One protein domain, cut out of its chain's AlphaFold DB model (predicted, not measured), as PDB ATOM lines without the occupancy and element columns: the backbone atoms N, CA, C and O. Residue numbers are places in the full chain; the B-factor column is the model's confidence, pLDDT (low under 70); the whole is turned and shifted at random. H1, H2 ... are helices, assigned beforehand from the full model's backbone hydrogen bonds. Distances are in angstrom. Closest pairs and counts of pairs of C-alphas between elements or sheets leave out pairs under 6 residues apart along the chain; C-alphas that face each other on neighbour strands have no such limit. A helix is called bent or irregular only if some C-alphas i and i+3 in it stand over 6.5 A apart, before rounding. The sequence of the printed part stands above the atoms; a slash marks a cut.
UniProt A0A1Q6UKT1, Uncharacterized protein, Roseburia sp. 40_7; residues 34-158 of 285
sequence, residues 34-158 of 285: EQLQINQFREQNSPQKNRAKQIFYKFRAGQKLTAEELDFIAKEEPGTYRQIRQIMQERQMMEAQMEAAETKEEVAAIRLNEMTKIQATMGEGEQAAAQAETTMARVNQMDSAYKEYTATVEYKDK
ATOM      1  N   GLU A  34     144.630  82.491  93.349       71.19
ATOM      2  CA  GLU A  34     145.263  83.142  92.198       71.19
ATOM      3  C   GLU A  34     144.469  82.933  90.899       71.19
ATOM      4  O   GLU A  34     144.225  83.873  90.146       71.19
ATOM      5  N   GLN A  35     143.974  81.720  90.648       75.75
ATOM      6  CA  GLN A  35     143.161  81.423  89.471       75.75
ATOM      7  C   GLN A  35     141.781  82.109  89.538       75.75
ATOM      8  O   GLN A  35     141.258  82.534  88.508       75.75
ATOM      9  N   LEU A  36     141.215  82.280  90.740       79.19
ATOM     10  CA  LEU A  36     140.026  83.104  90.985       79.19
ATOM     11  C   LEU A  36     140.296  84.576  90.658       79.19
ATOM     12  O   LEU A  36     139.503  85.182  89.941       79.19
ATOM     13  N   GLN A  37     141.427  85.129  91.103       77.50
ATOM     14  CA  GLN A  37     141.829  86.503  90.783       77.50
ATOM     15  C   GLN A  37     142.054  86.701  89.276       77.50
ATOM     16  O   GLN A  37     141.570  87.677  88.708       77.50
ATOM     17  N   ILE A  38     142.712  85.754  88.597       78.69
ATOM     18  CA  ILE A  38     142.918  85.795  87.140       78.69
ATOM     19  C   ILE A  38     141.579  85.744  86.395       78.69
ATOM     20  O   ILE A  38     141.385  86.474  85.422       78.69
ATOM     21  N   ASN A  39     140.642  84.903  86.837       80.19
ATOM     22  CA  ASN A  39     139.326  84.799  86.213       80.19
ATOM     23  C   ASN A  39     138.493  86.066  86.437       80.19
ATOM     24  O   ASN A  39     137.931  86.579  85.476       80.19
ATOM     25  N   GLN A  40     138.493  86.622  87.652       77.31
ATOM     26  CA  GLN A  40     137.854  87.908  87.947       77.31
ATOM     27  C   GLN A  40     138.446  89.035  87.098       77.31
ATOM     28  O   GLN A  40     137.708  89.820  86.506       77.31
ATOM     29  N   PHE A  41     139.773  89.088  86.965       76.50
ATOM     30  CA  PHE A  41     140.442  90.076  86.124       76.50
ATOM     31  C   PHE A  41     140.057  89.926  84.646       76.50
ATOM     32  O   PHE A  41     139.775  90.918  83.974       76.50
ATOM     33  N   ARG A  42     140.002  88.692  84.130       75.44
ATOM     34  CA  ARG A  42     139.560  88.409  82.754       75.44
ATOM     35  C   ARG A  42     138.099  88.773  82.528       75.44
ATOM     36  O   ARG A  42     137.773  89.304  81.474       75.44
ATOM     37  N   GLU A  43     137.235  88.516  83.499       75.81
ATOM     38  CA  GLU A  43     135.811  88.841  83.426       75.81
ATOM     39  C   GLU A  43     135.582  90.362  83.433       75.81
ATOM     40  O   GLU A  43     134.866  90.892  82.579       75.81
ATOM     41  N   GLN A  44     136.283  91.088  84.312       71.38
ATOM     42  CA  GLN A  44     136.244  92.554  84.394       71.38
ATOM     43  C   GLN A  44     136.809  93.260  83.152       71.38
ATOM     44  O   GLN A  44     136.398  94.389  82.850       71.38
ATOM     45  N   ASN A  45     137.735  92.606  82.443       79.06
ATOM     46  CA  ASN A  45     138.353  93.079  81.200       79.06
ATOM     47  C   ASN A  45     137.842  92.333  79.961       79.06
ATOM     48  O   ASN A  45     138.474  92.381  78.903       79.06
ATOM     49  N   SER A  46     136.705  91.643  80.072       83.62
ATOM     50  CA  SER A  46     136.100  90.970  78.929       83.62
ATOM     51  C   SER A  46     135.747  91.989  77.834       83.62
ATOM     52  O   SER A  46     135.382  93.133  78.139       83.62
ATOM     53  N   PRO A  47     135.827  91.609  76.545       84.44
ATOM     54  CA  PRO A  47     135.449  92.490  75.439       84.44
ATOM     55  C   PRO A  47     134.040  93.081  75.597       84.44
ATOM     56  O   PRO A  47     133.817  94.243  75.261       84.44
ATOM     57  N   GLN A  48     133.108  92.309  76.164       85.25
ATOM     58  CA  GLN A  48     131.728  92.710  76.430       85.25
ATOM     59  C   GLN A  48     131.648  93.817  77.490       85.25
ATOM     60  O   GLN A  48     131.078  94.876  77.221       85.25
ATOM     61  N   LYS A  49     132.287  93.634  78.658       85.44
ATOM     62  CA  LYS A  49     132.333  94.664  79.715       85.44
ATOM     63  C   LYS A  49     133.060  95.925  79.251       85.44
ATOM     64  O   LYS A  49     132.639  97.034  79.572       85.44
ATOM     65  N   ASN A  50     134.118  95.781  78.453       88.25
ATOM     66  CA  ASN A  50     134.828  96.925  77.879       88.25
ATOM     67  C   ASN A  50     133.955  97.700  76.885       88.25
ATOM     68  O   ASN A  50     133.920  98.929  76.942       88.25
ATOM     69  N   ARG A  51     133.191  97.007  76.032       91.50
ATOM     70  CA  ARG A  51     132.221  97.647  75.133       91.50
ATOM     71  C   ARG A  51     131.124  98.374  75.912       91.50
ATOM     72  O   ARG A  51     130.808  99.513  75.576       91.50
ATOM     73  N   ALA A  52     130.594  97.775  76.980       91.62
ATOM     74  CA  ALA A  52     129.587  98.417  77.827       91.62
ATOM     75  C   ALA A  52     130.120  99.717  78.459       91.62
ATOM     76  O   ALA A  52     129.465 100.758  78.390       91.62
ATOM     77  N   LYS A  53     131.355  99.691  78.983       90.50
ATOM     78  CA  LYS A  53     132.040 100.882  79.515       90.50
ATOM     79  C   LYS A  53     132.223 101.967  78.453       90.50
ATOM     80  O   LYS A  53     131.972 103.132  78.738       90.50
ATOM     81  N   GLN A  54     132.624 101.610  77.231       93.12
ATOM     82  CA  GLN A  54     132.788 102.575  76.133       93.12
ATOM     83  C   GLN A  54     131.468 103.261  75.767       93.12
ATOM     84  O   GLN A  54     131.428 104.485  75.650       93.12
ATOM     85  N   ILE A  55     130.385 102.489  75.651       95.56
ATOM     86  CA  ILE A  55     129.042 103.022  75.393       95.56
ATOM     87  C   ILE A  55     128.612 103.950  76.534       95.56
ATOM     88  O   ILE A  55     128.127 105.056  76.293       95.56
ATOM     89  N   PHE A  56     128.845 103.554  77.787       93.50
ATOM     90  CA  PHE A  56     128.540 104.414  78.925       93.50
ATOM     91  C   PHE A  56     129.390 105.691  78.937       93.50
ATOM     92  O   PHE A  56     128.868 106.764  79.221       93.50
ATOM     93  N   TYR A  57     130.674 105.636  78.571       93.69
ATOM     94  CA  TYR A  57     131.517 106.831  78.468       93.69
ATOM     95  C   TYR A  57     131.064 107.782  77.366       93.69
ATOM     96  O   TYR A  57     131.028 108.990  77.603       93.69
ATOM     97  N   LYS A  58     130.660 107.249  76.210       96.00
ATOM     98  CA  LYS A  58     130.012 108.012  75.138       96.00
ATOM     99  C   LYS A  58     128.775 108.742  75.665       96.00
ATOM    100  O   LYS A  58     128.661 109.959  75.520       96.00
ATOM    101  N   PHE A  59     127.890 108.018  76.349       96.62
ATOM    102  CA  PHE A  59     126.693 108.604  76.944       96.62
ATOM    103  C   PHE A  59     127.033 109.657  78.003       96.62
ATOM    104  O   PHE A  59     126.529 110.775  77.975       96.62
ATOM    105  N   ARG A  60     127.955 109.357  78.916       93.69
ATOM    106  CA  ARG A  60     128.393 110.293  79.953       93.69
ATOM    107  C   ARG A  60     129.029 111.552  79.365       93.69
ATOM    108  O   ARG A  60     128.943 112.603  79.987       93.69
ATOM    109  N   ALA A  61     129.634 111.482  78.180       92.50
ATOM    110  CA  ALA A  61     130.176 112.641  77.473       92.50
ATOM    111  C   ALA A  61     129.098 113.562  76.860       92.50
ATOM    112  O   ALA A  61     129.438 114.632  76.367       92.50
ATOM    113  N   GLY A  62     127.813 113.185  76.920       93.69
ATOM    114  CA  GLY A  62     126.688 113.959  76.378       93.69
ATOM    115  C   GLY A  62     126.210 113.491  75.000       93.69
ATOM    116  O   GLY A  62     125.229 114.019  74.477       93.69
ATOM    117  N   GLN A  63     126.857 112.478  74.414       96.06
ATOM    118  CA  GLN A  63     126.481 111.959  73.099       96.06
ATOM    119  C   GLN A  63     125.225 111.079  73.188       96.06
ATOM    120  O   GLN A  63     125.024 110.353  74.167       96.06
ATOM    121  N   LYS A  64     124.376 111.130  72.152       96.00
ATOM    122  CA  LYS A  64     123.215 110.237  72.019       96.00
ATOM    123  C   LYS A  64     123.694 108.816  71.698       96.00
ATOM    124  O   LYS A  64     124.657 108.629  70.950       96.00
ATOM    125  N   LEU A  65     123.024 107.824  72.277       96.19
ATOM    126  CA  LEU A  65     123.278 106.419  71.969       96.19
ATOM    127  C   LEU A  65     122.438 105.968  70.778       96.19
ATOM    128  O   LEU A  65     121.307 106.421  70.602       96.19
ATOM    129  N   THR A  66     122.993 105.064  69.979       97.06
ATOM    130  CA  THR A  66     122.247 104.390  68.914       97.06
ATOM    131  C   THR A  66     121.338 103.308  69.498       97.06
ATOM    132  O   THR A  66     121.520 102.866  70.637       97.06
ATOM    133  N   ALA A  67     120.362 102.847  68.712       96.44
ATOM    134  CA  ALA A  67     119.488 101.744  69.116       96.44
ATOM    135  C   ALA A  67     120.291 100.473  69.452       96.44
ATOM    136  O   ALA A  67     120.058  99.854  70.484       96.44
ATOM    137  N   GLU A  68     121.307 100.149  68.648       96.38
ATOM    138  CA  GLU A  68     122.185  98.997  68.886       96.38
ATOM    139  C   GLU A  68     122.985  99.116  70.192       96.38
ATOM    140  O   GLU A  68     123.169  98.132  70.907       96.38
ATOM    141  N   GLU A  69     123.468 100.319  70.516       96.06
ATOM    142  CA  GLU A  69     124.192 100.581  71.763       96.06
ATOM    143  C   GLU A  69     123.268 100.453  72.982       96.06
ATOM    144  O   GLU A  69     123.671  99.891  74.001       96.06
ATOM    145  N   LEU A  70     122.023 100.924  72.872       96.00
ATOM    146  CA  LEU A  70     121.013 100.771  73.918       96.00
ATOM    147  C   LEU A  70     120.625  99.307  74.130       96.00
ATOM    148  O   LEU A  70     120.603  98.854  75.274       96.00
ATOM    149  N   ASP A  71     120.385  98.564  73.051       96.56
ATOM    150  CA  ASP A  71     120.060  97.137  73.109       96.56
ATOM    151  C   ASP A  71     121.209  96.315  73.697       96.56
ATOM    152  O   ASP A  71     120.984  95.360  74.443       96.56
ATOM    153  N   PHE A  72     122.452  96.690  73.387       96.44
ATOM    154  CA  PHE A  72     123.630  96.065  73.972       96.44
ATOM    155  C   PHE A  72     123.683  96.282  75.490       96.44
ATOM    156  O   PHE A  72     123.829  95.321  76.244       96.44
ATOM    157  N   ILE A  73     123.499  97.521  75.959       95.94
ATOM    158  CA  ILE A  73     123.493  97.824  77.398       95.94
ATOM    159  C   ILE A  73     122.299  97.176  78.108       95.94
ATOM    160  O   ILE A  73     122.453  96.691  79.224       95.94
ATOM    161  N   ALA A  74     121.133  97.090  77.466       95.69
ATOM    162  CA  ALA A  74     119.970  96.403  78.024       95.69
ATOM    163  C   ALA A  74     120.236  94.916  78.313       95.69
ATOM    164  O   ALA A  74     119.709  94.385  79.290       95.69
ATOM    165  N   LYS A  75     121.056  94.259  77.481       94.69
ATOM    166  CA  LYS A  75     121.432  92.845  77.632       94.69
ATOM    167  C   LYS A  75     122.560  92.640  78.644       94.69
ATOM    168  O   LYS A  75     122.458  91.751  79.480       94.69
ATOM    169  N   GLU A  76     123.613  93.453  78.571       93.06
ATOM    170  CA  GLU A  76     124.845  93.247  79.351       93.06
ATOM    171  C   GLU A  76     124.827  93.924  80.732       93.06
ATOM    172  O   GLU A  76     125.405  93.401  81.685       93.06
ATOM    173  N   GLU A  77     124.177  95.088  80.852       92.19
ATOM    174  CA  GLU A  77     124.133  95.912  82.071       92.19
ATOM    175  C   GLU A  77     122.725  96.514  82.302       92.19
ATOM    176  O   GLU A  77     122.513  97.728  82.167       92.19
ATOM    177  N   PRO A  78     121.721  95.702  82.699       93.62
ATOM    178  CA  PRO A  78     120.333  96.160  82.843       93.62
ATOM    179  C   PRO A  78     120.134  97.277  83.882       93.62
ATOM    180  O   PRO A  78     119.151  98.021  83.828       93.62
ATOM    181  N   GLY A  79     121.034  97.379  84.867       92.19
ATOM    182  CA  GLY A  79     121.045  98.470  85.845       92.19
ATOM    183  C   GLY A  79     121.406  99.803  85.190       92.19
ATOM    184  O   GLY A  79     120.635 100.760  85.265       92.19
ATOM    185  N   THR A  80     122.524  99.829  84.463       91.56
ATOM    186  CA  THR A  80     122.977 100.995  83.695       91.56
ATOM    187  C   THR A  80     121.968 101.384  82.618       91.56
ATOM    188  O   THR A  80     121.695 102.568  82.437       91.56
ATOM    189  N   TYR A  81     121.333 100.412  81.955       96.06
ATOM    190  CA  TYR A  81     120.269 100.682  80.983       96.06
ATOM    191  C   TYR A  81     119.124 101.508  81.580       96.06
ATOM    192  O   TYR A  81     118.687 102.492  80.981       96.06
ATOM    193  N   ARG A  82     118.650 101.146  82.782       95.56
ATOM    194  CA  ARG A  82     117.572 101.880  83.463       95.56
ATOM    195  C   ARG A  82     117.964 103.325  83.753       95.56
ATOM    196  O   ARG A  82     117.164 104.222  83.500       95.56
ATOM    197  N   GLN A  83     119.192 103.548  84.215       93.44
ATOM    198  CA  GLN A  83     119.717 104.893  84.460       93.44
ATOM    199  C   GLN A  83     119.809 105.705  83.162       93.44
ATOM    200  O   GLN A  83     119.314 106.825  83.099       93.44
ATOM    201  N   ILE A  84     120.369 105.124  82.096       96.00
ATOM    202  CA  ILE A  84     120.454 105.771  80.778       96.00
ATOM    203  C   ILE A  84     119.063 106.174  80.283       96.00
ATOM    204  O   ILE A  84     118.874 107.306  79.845       96.00
ATOM    205  N   ARG A  85     118.068 105.285  80.393       97.44
ATOM    206  CA  ARG A  85     116.688 105.560  79.964       97.44
ATOM    207  C   ARG A  85     116.055 106.719  80.727       97.44
ATOM    208  O   ARG A  85     115.393 107.537  80.097       97.44
ATOM    209  N   GLN A  86     116.276 106.813  82.037       95.88
ATOM    210  CA  GLN A  86     115.796 107.947  82.834       95.88
ATOM    211  C   GLN A  86     116.406 109.264  82.343       95.88
ATOM    212  O   GLN A  86     115.684 110.218  82.074       95.88
ATOM    213  N   ILE A  87     117.722 109.292  82.132       96.81
ATOM    214  CA  ILE A  87     118.423 110.493  81.661       96.81
ATOM    215  C   ILE A  87     117.984 110.871  80.236       96.81
ATOM    216  O   ILE A  87     117.827 112.049  79.924       96.81
ATOM    217  N   MET A  88     117.743 109.887  79.364       97.19
ATOM    218  CA  MET A  88     117.191 110.134  78.029       97.19
ATOM    219  C   MET A  88     115.793 110.760  78.088       97.19
ATOM    220  O   MET A  88     115.506 111.648  77.293       97.19
ATOM    221  N   GLN A  89     114.939 110.324  79.017       97.31
ATOM    222  CA  GLN A  89     113.611 110.913  79.210       97.31
ATOM    223  C   GLN A  89     113.701 112.354  79.720       97.31
ATOM    224  O   GLN A  89     113.025 113.224  79.179       97.31
ATOM    225  N   GLU A  90     114.566 112.631  80.703       96.38
ATOM    226  CA  GLU A  90     114.848 114.004  81.159       96.38
ATOM    227  C   GLU A  90     115.289 114.892  79.989       96.38
ATOM    228  O   GLU A  90     114.764 115.989  79.801       96.38
ATOM    229  N   ARG A  91     116.187 114.373  79.141       97.56
ATOM    230  CA  ARG A  91     116.699 115.090  77.972       97.56
ATOM    231  C   ARG A  91     115.586 115.399  76.978       97.56
ATOM    232  O   ARG A  91     115.492 116.531  76.524       97.56
ATOM    233  N   GLN A  92     114.740 114.420  76.667       97.38
ATOM    234  CA  GLN A  92     113.605 114.601  75.757       97.38
ATOM    235  C   GLN A  92     112.606 115.637  76.280       97.38
ATOM    236  O   GLN A  92     112.126 116.464  75.511       97.38
ATOM    237  N   MET A  93     112.315 115.629  77.585       97.06
ATOM    238  CA  MET A  93     111.443 116.639  78.190       97.06
ATOM    239  C   MET A  93     112.053 118.040  78.098       97.06
ATOM    240  O   MET A  93     111.341 118.986  77.777       97.06
ATOM    241  N   MET A  94     113.357 118.176  78.353       96.75
ATOM    242  CA  MET A  94     114.053 119.454  78.213       96.75
ATOM    243  C   MET A  94     114.073 119.934  76.753       96.75
ATOM    244  O   MET A  94     113.814 121.107  76.508       96.75
ATOM    245  N   GLU A  95     114.344 119.046  75.790       97.31
ATOM    246  CA  GLU A  95     114.301 119.353  74.349       97.31
ATOM    247  C   GLU A  95     112.909 119.873  73.943       97.31
ATOM    248  O   GLU A  95     112.815 120.964  73.386       97.31
ATOM    249  N   ALA A  96     111.831 119.184  74.337       97.19
ATOM    250  CA  ALA A  96     110.459 119.616  74.053       97.19
ATOM    251  C   ALA A  96     110.093 120.961  74.713       97.19
ATOM    252  O   ALA A  96     109.370 121.767  74.135       97.19
ATOM    253  N   GLN A  97     110.593 121.226  75.925       95.81
ATOM    254  CA  GLN A  97     110.396 122.521  76.586       95.81
ATOM    255  C   GLN A  97     111.112 123.653  75.848       95.81
ATOM    256  O   GLN A  97     110.563 124.745  75.749       95.81
ATOM    257  N   MET A  98     112.330 123.413  75.353       96.25
ATOM    258  CA  MET A  98     113.081 124.420  74.599       96.25
ATOM    259  C   MET A  98     112.421 124.720  73.249       96.25
ATOM    260  O   MET A  98     112.351 125.886  72.873       96.25
ATOM    261  N   GLU A  99     111.898 123.698  72.570       94.12
ATOM    262  CA  GLU A  99     111.123 123.843  71.331       94.12
ATOM    263  C   GLU A  99     109.879 124.716  71.554       94.12
ATOM    264  O   GLU A  99     109.681 125.717  70.865       94.12
ATOM    265  N   ALA A 100     109.108 124.417  72.605       93.19
ATOM    266  CA  ALA A 100     107.896 125.152  72.964       93.19
ATOM    267  C   ALA A 100     108.135 126.553  73.562       93.19
ATOM    268  O   ALA A 100     107.178 127.304  73.736       93.19
ATOM    269  N   ALA A 101     109.372 126.906  73.921       91.94
ATOM    270  CA  ALA A 101     109.688 128.229  74.453       91.94
ATOM    271  C   ALA A 101     109.498 129.304  73.377       91.94
ATOM    272  O   ALA A 101     109.810 129.084  72.213       91.94
ATOM    273  N   GLU A 102     109.040 130.492  73.743       87.25
ATOM    274  CA  GLU A 102     108.778 131.556  72.769       87.25
ATOM    275  C   GLU A 102     110.007 132.454  72.599       87.25
ATOM    276  O   GLU A 102     110.263 132.978  71.517       87.25
ATOM    277  N   THR A 103     110.810 132.591  73.659       87.88
ATOM    278  CA  THR A 103     111.956 133.511  73.691       87.88
ATOM    279  C   THR A 103     113.283 132.813  73.971       87.88
ATOM    280  O   THR A 103     113.342 131.749  74.598       87.88
ATOM    281  N   LYS A 104     114.389 133.444  73.560       89.81
ATOM    282  CA  LYS A 104     115.742 132.944  73.867       89.81
ATOM    283  C   LYS A 104     116.016 132.894  75.375       89.81
ATOM    284  O   LYS A 104     116.691 131.985  75.862       89.81
ATOM    285  N   GLU A 105     115.469 133.836  76.136       89.12
ATOM    286  CA  GLU A 105     115.587 133.893  77.593       89.12
ATOM    287  C   GLU A 105     114.869 132.730  78.283       89.12
ATOM    288  O   GLU A 105     115.389 132.184  79.258       89.12
ATOM    289  N   GLU A 106     113.709 132.311  77.775       89.88
ATOM    290  CA  GLU A 106     113.000 131.130  78.279       89.88
ATOM    291  C   GLU A 106     113.799 129.850  78.038       89.88
ATOM    292  O   GLU A 106     113.945 129.040  78.956       89.88
ATOM    293  N   VAL A 107     114.411 129.702  76.858       92.44
ATOM    294  CA  VAL A 107     115.314 128.581  76.546       92.44
ATOM    295  C   VAL A 107     116.488 128.533  77.535       92.44
ATOM    296  O   VAL A 107     116.814 127.476  78.085       92.44
ATOM    297  N   ALA A 108     117.102 129.683  77.835       90.75
ATOM    298  CA  ALA A 108     118.164 129.773  78.837       90.75
ATOM    299  C   ALA A 108     117.665 129.444  80.261       90.75
ATOM    300  O   ALA A 108     118.365 128.767  81.024       90.75
ATOM    301  N   ALA A 109     116.451 129.875  80.616       89.75
ATOM    302  CA  ALA A 109     115.836 129.592  81.910       89.75
ATOM    303  C   ALA A 109     115.500 128.102  82.089       89.75
ATOM    304  O   ALA A 109     115.716 127.564  83.176       89.75
ATOM    305  N   ILE A 110     115.048 127.415  81.034       94.31
ATOM    306  CA  ILE A 110     114.799 125.963  81.038       94.31
ATOM    307  C   ILE A 110     116.083 125.210  81.389       94.31
ATOM    308  O   ILE A 110     116.093 124.397  82.316       94.31
ATOM    309  N   ARG A 111     117.197 125.543  80.725       92.94
ATOM    310  CA  ARG A 111     118.511 124.965  81.037       92.94
ATOM    311  C   ARG A 111     118.903 125.202  82.495       92.94
ATOM    312  O   ARG A 111     119.363 124.276  83.160       92.94
ATOM    313  N   LEU A 112     118.739 126.425  83.003       90.38
ATOM    314  CA  LEU A 112     119.077 126.750  84.392       90.38
ATOM    315  C   LEU A 112     118.213 125.971  85.396       90.38
ATOM    316  O   LEU A 112     118.726 125.485  86.408       90.38
ATOM    317  N   ASN A 113     116.918 125.835  85.113       90.31
ATOM    318  CA  ASN A 113     115.990 125.078  85.942       90.31
ATOM    319  C   ASN A 113     116.409 123.604  86.009       90.31
ATOM    320  O   ASN A 113     116.567 123.058  87.100       90.31
ATOM    321  N   GLU A 114     116.705 122.986  84.865       91.69
ATOM    322  CA  GLU A 114     117.118 121.583  84.826       91.69
ATOM    323  C   GLU A 114     118.438 121.341  85.576       91.69
ATOM    324  O   GLU A 114     118.557 120.398  86.358       91.69
ATOM    325  N   MET A 115     119.406 122.253  85.452       89.00
ATOM    326  CA  MET A 115     120.653 122.186  86.227       89.00
ATOM    327  C   MET A 115     120.411 122.319  87.733       89.00
ATOM    328  O   MET A 115     121.015 121.591  88.522       89.00
ATOM    329  N   THR A 116     119.500 123.207  88.137       88.00
ATOM    330  CA  THR A 116     119.095 123.361  89.541       88.00
ATOM    331  C   THR A 116     118.462 122.075  90.076       88.00
ATOM    332  O   THR A 116     118.796 121.647  91.181       88.00
ATOM    333  N   LYS A 117     117.612 121.396  89.289       91.12
ATOM    334  CA  LYS A 117     117.041 120.089  89.667       91.12
ATOM    335  C   LYS A 117     118.124 119.031  89.847       91.12
ATOM    336  O   LYS A 117     118.118 118.316  90.849       91.12
ATOM    337  N   ILE A 118     119.080 118.951  88.921       90.88
ATOM    338  CA  ILE A 118     120.205 118.015  89.037       90.88
ATOM    339  C   ILE A 118     120.983 118.299  90.328       90.88
ATOM    340  O   ILE A 118     121.230 117.375  91.103       90.88
ATOM    341  N   GLN A 119     121.290 119.568  90.611       86.62
ATOM    342  CA  GLN A 119     121.990 119.962  91.832       86.62
ATOM    343  C   GLN A 119     121.214 119.645  93.110       86.62
ATOM    344  O   GLN A 119     121.823 119.238  94.093       86.62
ATOM    345  N   ALA A 120     119.891 119.772  93.113       86.94
ATOM    346  CA  ALA A 120     119.081 119.405  94.271       86.94
ATOM    347  C   ALA A 120     119.122 117.894  94.570       86.94
ATOM    348  O   ALA A 120     118.892 117.479  95.702       86.94
ATOM    349  N   THR A 121     119.423 117.071  93.562       86.94
ATOM    350  CA  THR A 121     119.393 115.602  93.660       86.94
ATOM    351  C   THR A 121     120.766 114.939  93.746       86.94
ATOM    352  O   THR A 121     120.814 113.722  93.852       86.94
ATOM    353  N   MET A 122     121.871 115.696  93.717       80.94
ATOM    354  CA  MET A 122     123.226 115.116  93.689       80.94
ATOM    355  C   MET A 122     123.699 114.522  95.024       80.94
ATOM    356  O   MET A 122     124.757 113.906  95.057       80.94
ATOM    357  N   GLY A 123     122.956 114.730  96.116       77.56
ATOM    358  CA  GLY A 123     123.344 114.299  97.462       77.56
ATOM    359  C   GLY A 123     124.546 115.060  98.038       77.56
ATOM    360  O   GLY A 123     125.104 115.968  97.419       77.56
ATOM    361  N   GLU A 124     124.953 114.683  99.250       78.62
ATOM    362  CA  GLU A 124     126.151 115.199  99.926       78.62
ATOM    363  C   GLU A 124     126.988 114.036 100.487       78.62
ATOM    364  O   GLU A 124     126.472 112.943 100.735       78.62
ATOM    365  N   GLY A 125     128.298 114.246 100.662       80.06
ATOM    366  CA  GLY A 125     129.208 113.235 101.218       80.06
ATOM    367  C   GLY A 125     129.289 111.952 100.378       80.06
ATOM    368  O   GLY A 125     129.471 112.003  99.164       80.06
ATOM    369  N   GLU A 126     129.155 110.794 101.026       77.25
ATOM    370  CA  GLU A 126     129.267 109.468 100.395       77.25
ATOM    371  C   GLU A 126     128.187 109.215  99.327       77.25
ATOM    372  O   GLU A 126     128.455 108.600  98.295       77.25
ATOM    373  N   GLN A 127     126.980 109.761  99.513       77.56
ATOM    374  CA  GLN A 127     125.914 109.665  98.511       77.56
ATOM    375  C   GLN A 127     126.269 110.428  97.230       77.56
ATOM    376  O   GLN A 127     125.966 109.958  96.134       77.56
ATOM    377  N   ALA A 128     126.946 111.572  97.366       80.12
ATOM    378  CA  ALA A 128     127.384 112.366  96.226       80.12
ATOM    379  C   ALA A 128     128.472 111.659  95.413       80.12
ATOM    380  O   ALA A 128     128.455 111.716  94.185       80.12
ATOM    381  N   ALA A 129     129.369 110.942  96.092       76.62
ATOM    382  CA  ALA A 129     130.380 110.102  95.461       76.62
ATOM    383  C   ALA A 129     129.724 108.954  94.665       76.62
ATOM    384  O   ALA A 129     129.904 108.849  93.452       76.62
ATOM    385  N   ALA A 130     128.817 108.201  95.299       79.44
ATOM    386  CA  ALA A 130     128.090 107.104  94.652       79.44
ATOM    387  C   ALA A 130     127.242 107.550  93.441       79.44
ATOM    388  O   ALA A 130     127.035 106.786  92.497       79.44
ATOM    389  N   GLN A 131     126.742 108.789  93.448       84.50
ATOM    390  CA  GLN A 131     125.927 109.354  92.369       84.50
ATOM    391  C   GLN A 131     126.715 110.225  91.390       84.50
ATOM    392  O   GLN A 131     126.125 110.730  90.427       84.50
ATOM    393  N   ALA A 132     128.024 110.401  91.582       85.38
ATOM    394  CA  ALA A 132     128.841 111.281  90.756       85.38
ATOM    395  C   ALA A 132     128.757 110.865  89.278       85.38
ATOM    396  O   ALA A 132     128.452 111.698  88.411       85.38
ATOM    397  N   GLU A 133     128.928 109.561  89.012       86.19
ATOM    398  CA  GLU A 133     128.766 108.870  87.713       86.19
ATOM    399  C   GLU A 133     127.503 109.329  86.967       86.19
ATOM    400  O   GLU A 133     127.552 109.883  85.862       86.19
ATOM    401  N   THR A 134     126.364 109.197  87.640       90.19
ATOM    402  CA  THR A 134     125.041 109.515  87.090       90.19
ATOM    403  C   THR A 134     124.825 111.023  86.959       90.19
ATOM    404  O   THR A 134     124.331 111.500  85.937       90.19
ATOM    405  N   THR A 135     125.242 111.801  87.960       91.06
ATOM    406  CA  THR A 135     125.083 113.263  87.989       91.06
ATOM    407  C   THR A 135     125.833 113.926  86.836       91.06
ATOM    408  O   THR A 135     125.296 114.804  86.167       91.06
ATOM    409  N   MET A 136     127.054 113.478  86.531       90.81
ATOM    410  CA  MET A 136     127.812 114.021  85.400       90.81
ATOM    411  C   MET A 136     127.193 113.663  84.056       90.81
ATOM    412  O   MET A 136     127.165 114.513  83.167       90.81
ATOM    413  N   ALA A 137     126.697 112.430  83.906       94.12
ATOM    414  CA  ALA A 137     125.990 112.030  82.697       94.12
ATOM    415  C   ALA A 137     124.766 112.930  82.472       94.12
ATOM    416  O   ALA A 137     124.618 113.470  81.380       94.12
ATOM    417  N   ARG A 138     123.965 113.189  83.517       95.81
ATOM    418  CA  ARG A 138     122.827 114.126  83.470       95.81
ATOM    419  C   ARG A 138     123.249 115.523  83.026       95.81
ATOM    420  O   ARG A 138     122.738 116.019  82.026       95.81
ATOM    421  N   VAL A 139     124.231 116.127  83.703       94.44
ATOM    422  CA  VAL A 139     124.726 117.477  83.366       94.44
ATOM    423  C   VAL A 139     125.202 117.552  81.916       94.44
ATOM    424  O   VAL A 139     124.867 118.492  81.199       94.44
ATOM    425  N   ASN A 140     125.981 116.570  81.460       95.06
ATOM    426  CA  ASN A 140     126.517 116.577  80.102       95.06
ATOM    427  C   ASN A 140     125.436 116.342  79.042       95.06
ATOM    428  O   ASN A 140     125.497 116.967  77.988       95.06
ATOM    429  N   GLN A 141     124.445 115.491  79.316       97.38
ATOM    430  CA  GLN A 141     123.323 115.238  78.408       97.38
ATOM    431  C   GLN A 141     122.438 116.476  78.238       97.38
ATOM    432  O   GLN A 141     122.179 116.872  77.103       97.38
ATOM    433  N   MET A 142     122.049 117.131  79.336       96.44
ATOM    434  CA  MET A 142     121.257 118.368  79.281       96.44
ATOM    435  C   MET A 142     122.026 119.509  78.609       96.44
ATOM    436  O   MET A 142     121.465 120.293  77.847       96.44
ATOM    437  N   ASP A 143     123.337 119.595  78.842       93.75
ATOM    438  CA  ASP A 143     124.153 120.611  78.188       93.75
ATOM    439  C   ASP A 143     124.359 120.358  76.693       93.75
ATOM    440  O   ASP A 143     124.376 121.311  75.915       93.75
ATOM    441  N   SER A 144     124.522 119.096  76.290       96.69
ATOM    442  CA  SER A 144     124.584 118.732  74.872       96.69
ATOM    443  C   SER A 144     123.272 119.075  74.181       96.69
ATOM    444  O   SER A 144     123.300 119.699  73.129       96.69
ATOM    445  N   ALA A 145     122.133 118.753  74.805       97.00
ATOM    446  CA  ALA A 145     120.812 119.100  74.287       97.00
ATOM    447  C   ALA A 145     120.655 120.609  74.085       97.00
ATOM    448  O   ALA A 145     120.261 121.047  73.009       97.00
ATOM    449  N   TYR A 146     121.042 121.407  75.082       95.88
ATOM    450  CA  TYR A 146     121.023 122.863  74.965       95.88
ATOM    451  C   TYR A 146     121.911 123.359  73.819       95.88
ATOM    452  O   TYR A 146     121.456 124.139  72.994       95.88
ATOM    453  N   LYS A 147     123.161 122.886  73.723       95.75
ATOM    454  CA  LYS A 147     124.088 123.291  72.649       95.75
ATOM    455  C   LYS A 147     123.586 122.914  71.261       95.75
ATOM    456  O   LYS A 147     123.726 123.709  70.335       95.75
ATOM    457  N   GLU A 148     123.040 121.709  71.122       95.81
ATOM    458  CA  GLU A 148     122.426 121.235  69.884       95.81
ATOM    459  C   GLU A 148     121.251 122.138  69.505       95.81
ATOM    460  O   GLU A 148     121.205 122.622  68.378       95.81
ATOM    461  N   TYR A 149     120.364 122.444  70.459       95.81
ATOM    462  CA  TYR A 149     119.208 123.302  70.227       95.81
ATOM    463  C   TYR A 149     119.602 124.740  69.877       95.81
ATOM    464  O   TYR A 149     119.132 125.278  68.880       95.81
ATOM    465  N   THR A 150     120.532 125.359  70.610       92.94
ATOM    466  CA  THR A 150     120.959 126.740  70.325       92.94
ATOM    467  C   THR A 150     121.746 126.886  69.021       92.94
ATOM    468  O   THR A 150     121.994 128.002  68.569       92.94
ATOM    469  N   ALA A 151     122.172 125.774  68.416       93.88
ATOM    470  CA  ALA A 151     122.780 125.760  67.089       93.88
ATOM    471  C   ALA A 151     121.746 125.672  65.948       93.88
ATOM    472  O   ALA A 151     122.112 125.877  64.788       93.88
ATOM    473  N   THR A 152     120.477 125.373  66.250       93.81
ATOM    474  CA  THR A 152     119.404 125.256  65.249       93.81
ATOM    475  C   THR A 152     118.999 126.609  64.663       93.81
ATOM    476  O   THR A 152     119.298 127.669  65.214       93.81
ATOM    477  N   VAL A 153     118.316 126.570  63.515       88.81
ATOM    478  CA  VAL A 153     117.679 127.758  62.919       88.81
ATOM    479  C   VAL A 153     116.495 128.208  63.771       88.81
ATOM    480  O   VAL A 153     116.384 129.388  64.067       88.81
ATOM    481  N   GLU A 154     115.700 127.262  64.273       89.50
ATOM    482  CA  GLU A 154     114.545 127.532  65.134       89.50
ATOM    483  C   GLU A 154     114.907 128.397  66.351       89.50
ATOM    484  O   GLU A 154     114.220 129.368  66.654       89.50
ATOM    485  N   TYR A 155     116.034 128.115  67.014       89.38
ATOM    486  CA  TYR A 155     116.509 128.952  68.117       89.38
ATOM    487  C   TYR A 155     116.913 130.369  67.678       89.38
ATOM    488  O   TYR A 155     116.739 131.324  68.437       89.38
ATOM    489  N   LYS A 156     117.481 130.523  66.475       87.75
ATOM    490  CA  LYS A 156     117.866 131.844  65.948       87.75
ATOM    491  C   LYS A 156     116.644 132.707  65.665       87.75
ATOM    492  O   LYS A 156     116.718 133.911  65.904       87.75
ATOM    493  N   ASP A 157     115.565 132.076  65.217       86.19
ATOM    494  CA  ASP A 157     114.312 132.734  64.855       86.19
ATOM    495  C   ASP A 157     113.452 133.089  66.079       86.19
ATOM    496  O   ASP A 157     112.553 133.919  65.965       86.19
ATOM    497  N   LYS A 158     113.738 132.523  67.264       84.50
ATOM    498  CA  LYS A 158     113.066 132.945  68.500       84.50
ATOM    499  C   LYS A 158     113.341 134.414  68.811       84.50
ATOM    500  O   LYS A 158     114.476 134.900  68.703       84.50
TER     501      LYS A 158
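AT A GLANCE: This is residues 34 to 158 of the 285 residues of an uncharacterized protein of Roseburia sp. 40_7 (UniProt A0A1Q6UKT1). Three helices, H4, H5 and H6, make an up-and-down bundle, each running against the one before it and each touching the other two, with H4 and H5 meeting near their link. H3 packs on residues 80 to 81 of H4, H2 packs on H3 and, with residues 59 to 60, on H6, H7 is a short piece near the other end of H4, and residues 34 to 47, of which 34 to 44 belong to H1, stick out as an arm. The printed part has 125 residues, all helix in class, with seven named helices, H1 to H7, and no named strand. It is loose, with a radius of gyration of the C-alphas of 17.7 A, and spans 63 by 36 by 18 A.

IN THESE COORDINATES: H1, residues 34 to 44, begins with C-alpha 34 at (145.263, 83.142, 92.198). H2 is residues 47 to 60, 19.7 A long, and H3 residues 67 to 76. H4, residues 78 to 100, measures 33.1 A, H5, residues 104 to 121, 26.6 A, and H6, residues 126 to 150, 35.7 A. H7, residues 153 to 157, ends with C-alpha 157 at (114.312, 132.734, 64.855).

HOW THE PARTS SIT: H1 touches no helix. H2 touches H3, closest at the C-alphas of Ala 52 and Ile 73, 6.1 A. H3 and H4 form a helical hairpin, as do H4 and H5, at a shallow tilt of 27 degrees, and H5 and H6, at 11 degrees. H4 touches H6 at a tilt of 37 degrees, only just steep, with the C-alphas of Arg 91 and Met 142 5.8 A apart. H6 is irregular, C-alphas 130 and 133 being 7.2 A apart, with a kink of 52 degrees near residue 133. Every O i to N i+4 pair is within hydrogen-bond range in H1, H2, H3, H4, H5 and H7; in H6, 19 of 21 are.

THE WHOLE: The C-alphas farthest apart, Glu 34 and Asp 157, are 64.5 A apart. The printed part has no cut, no link is long, and no printed residue is under pLDDT 70.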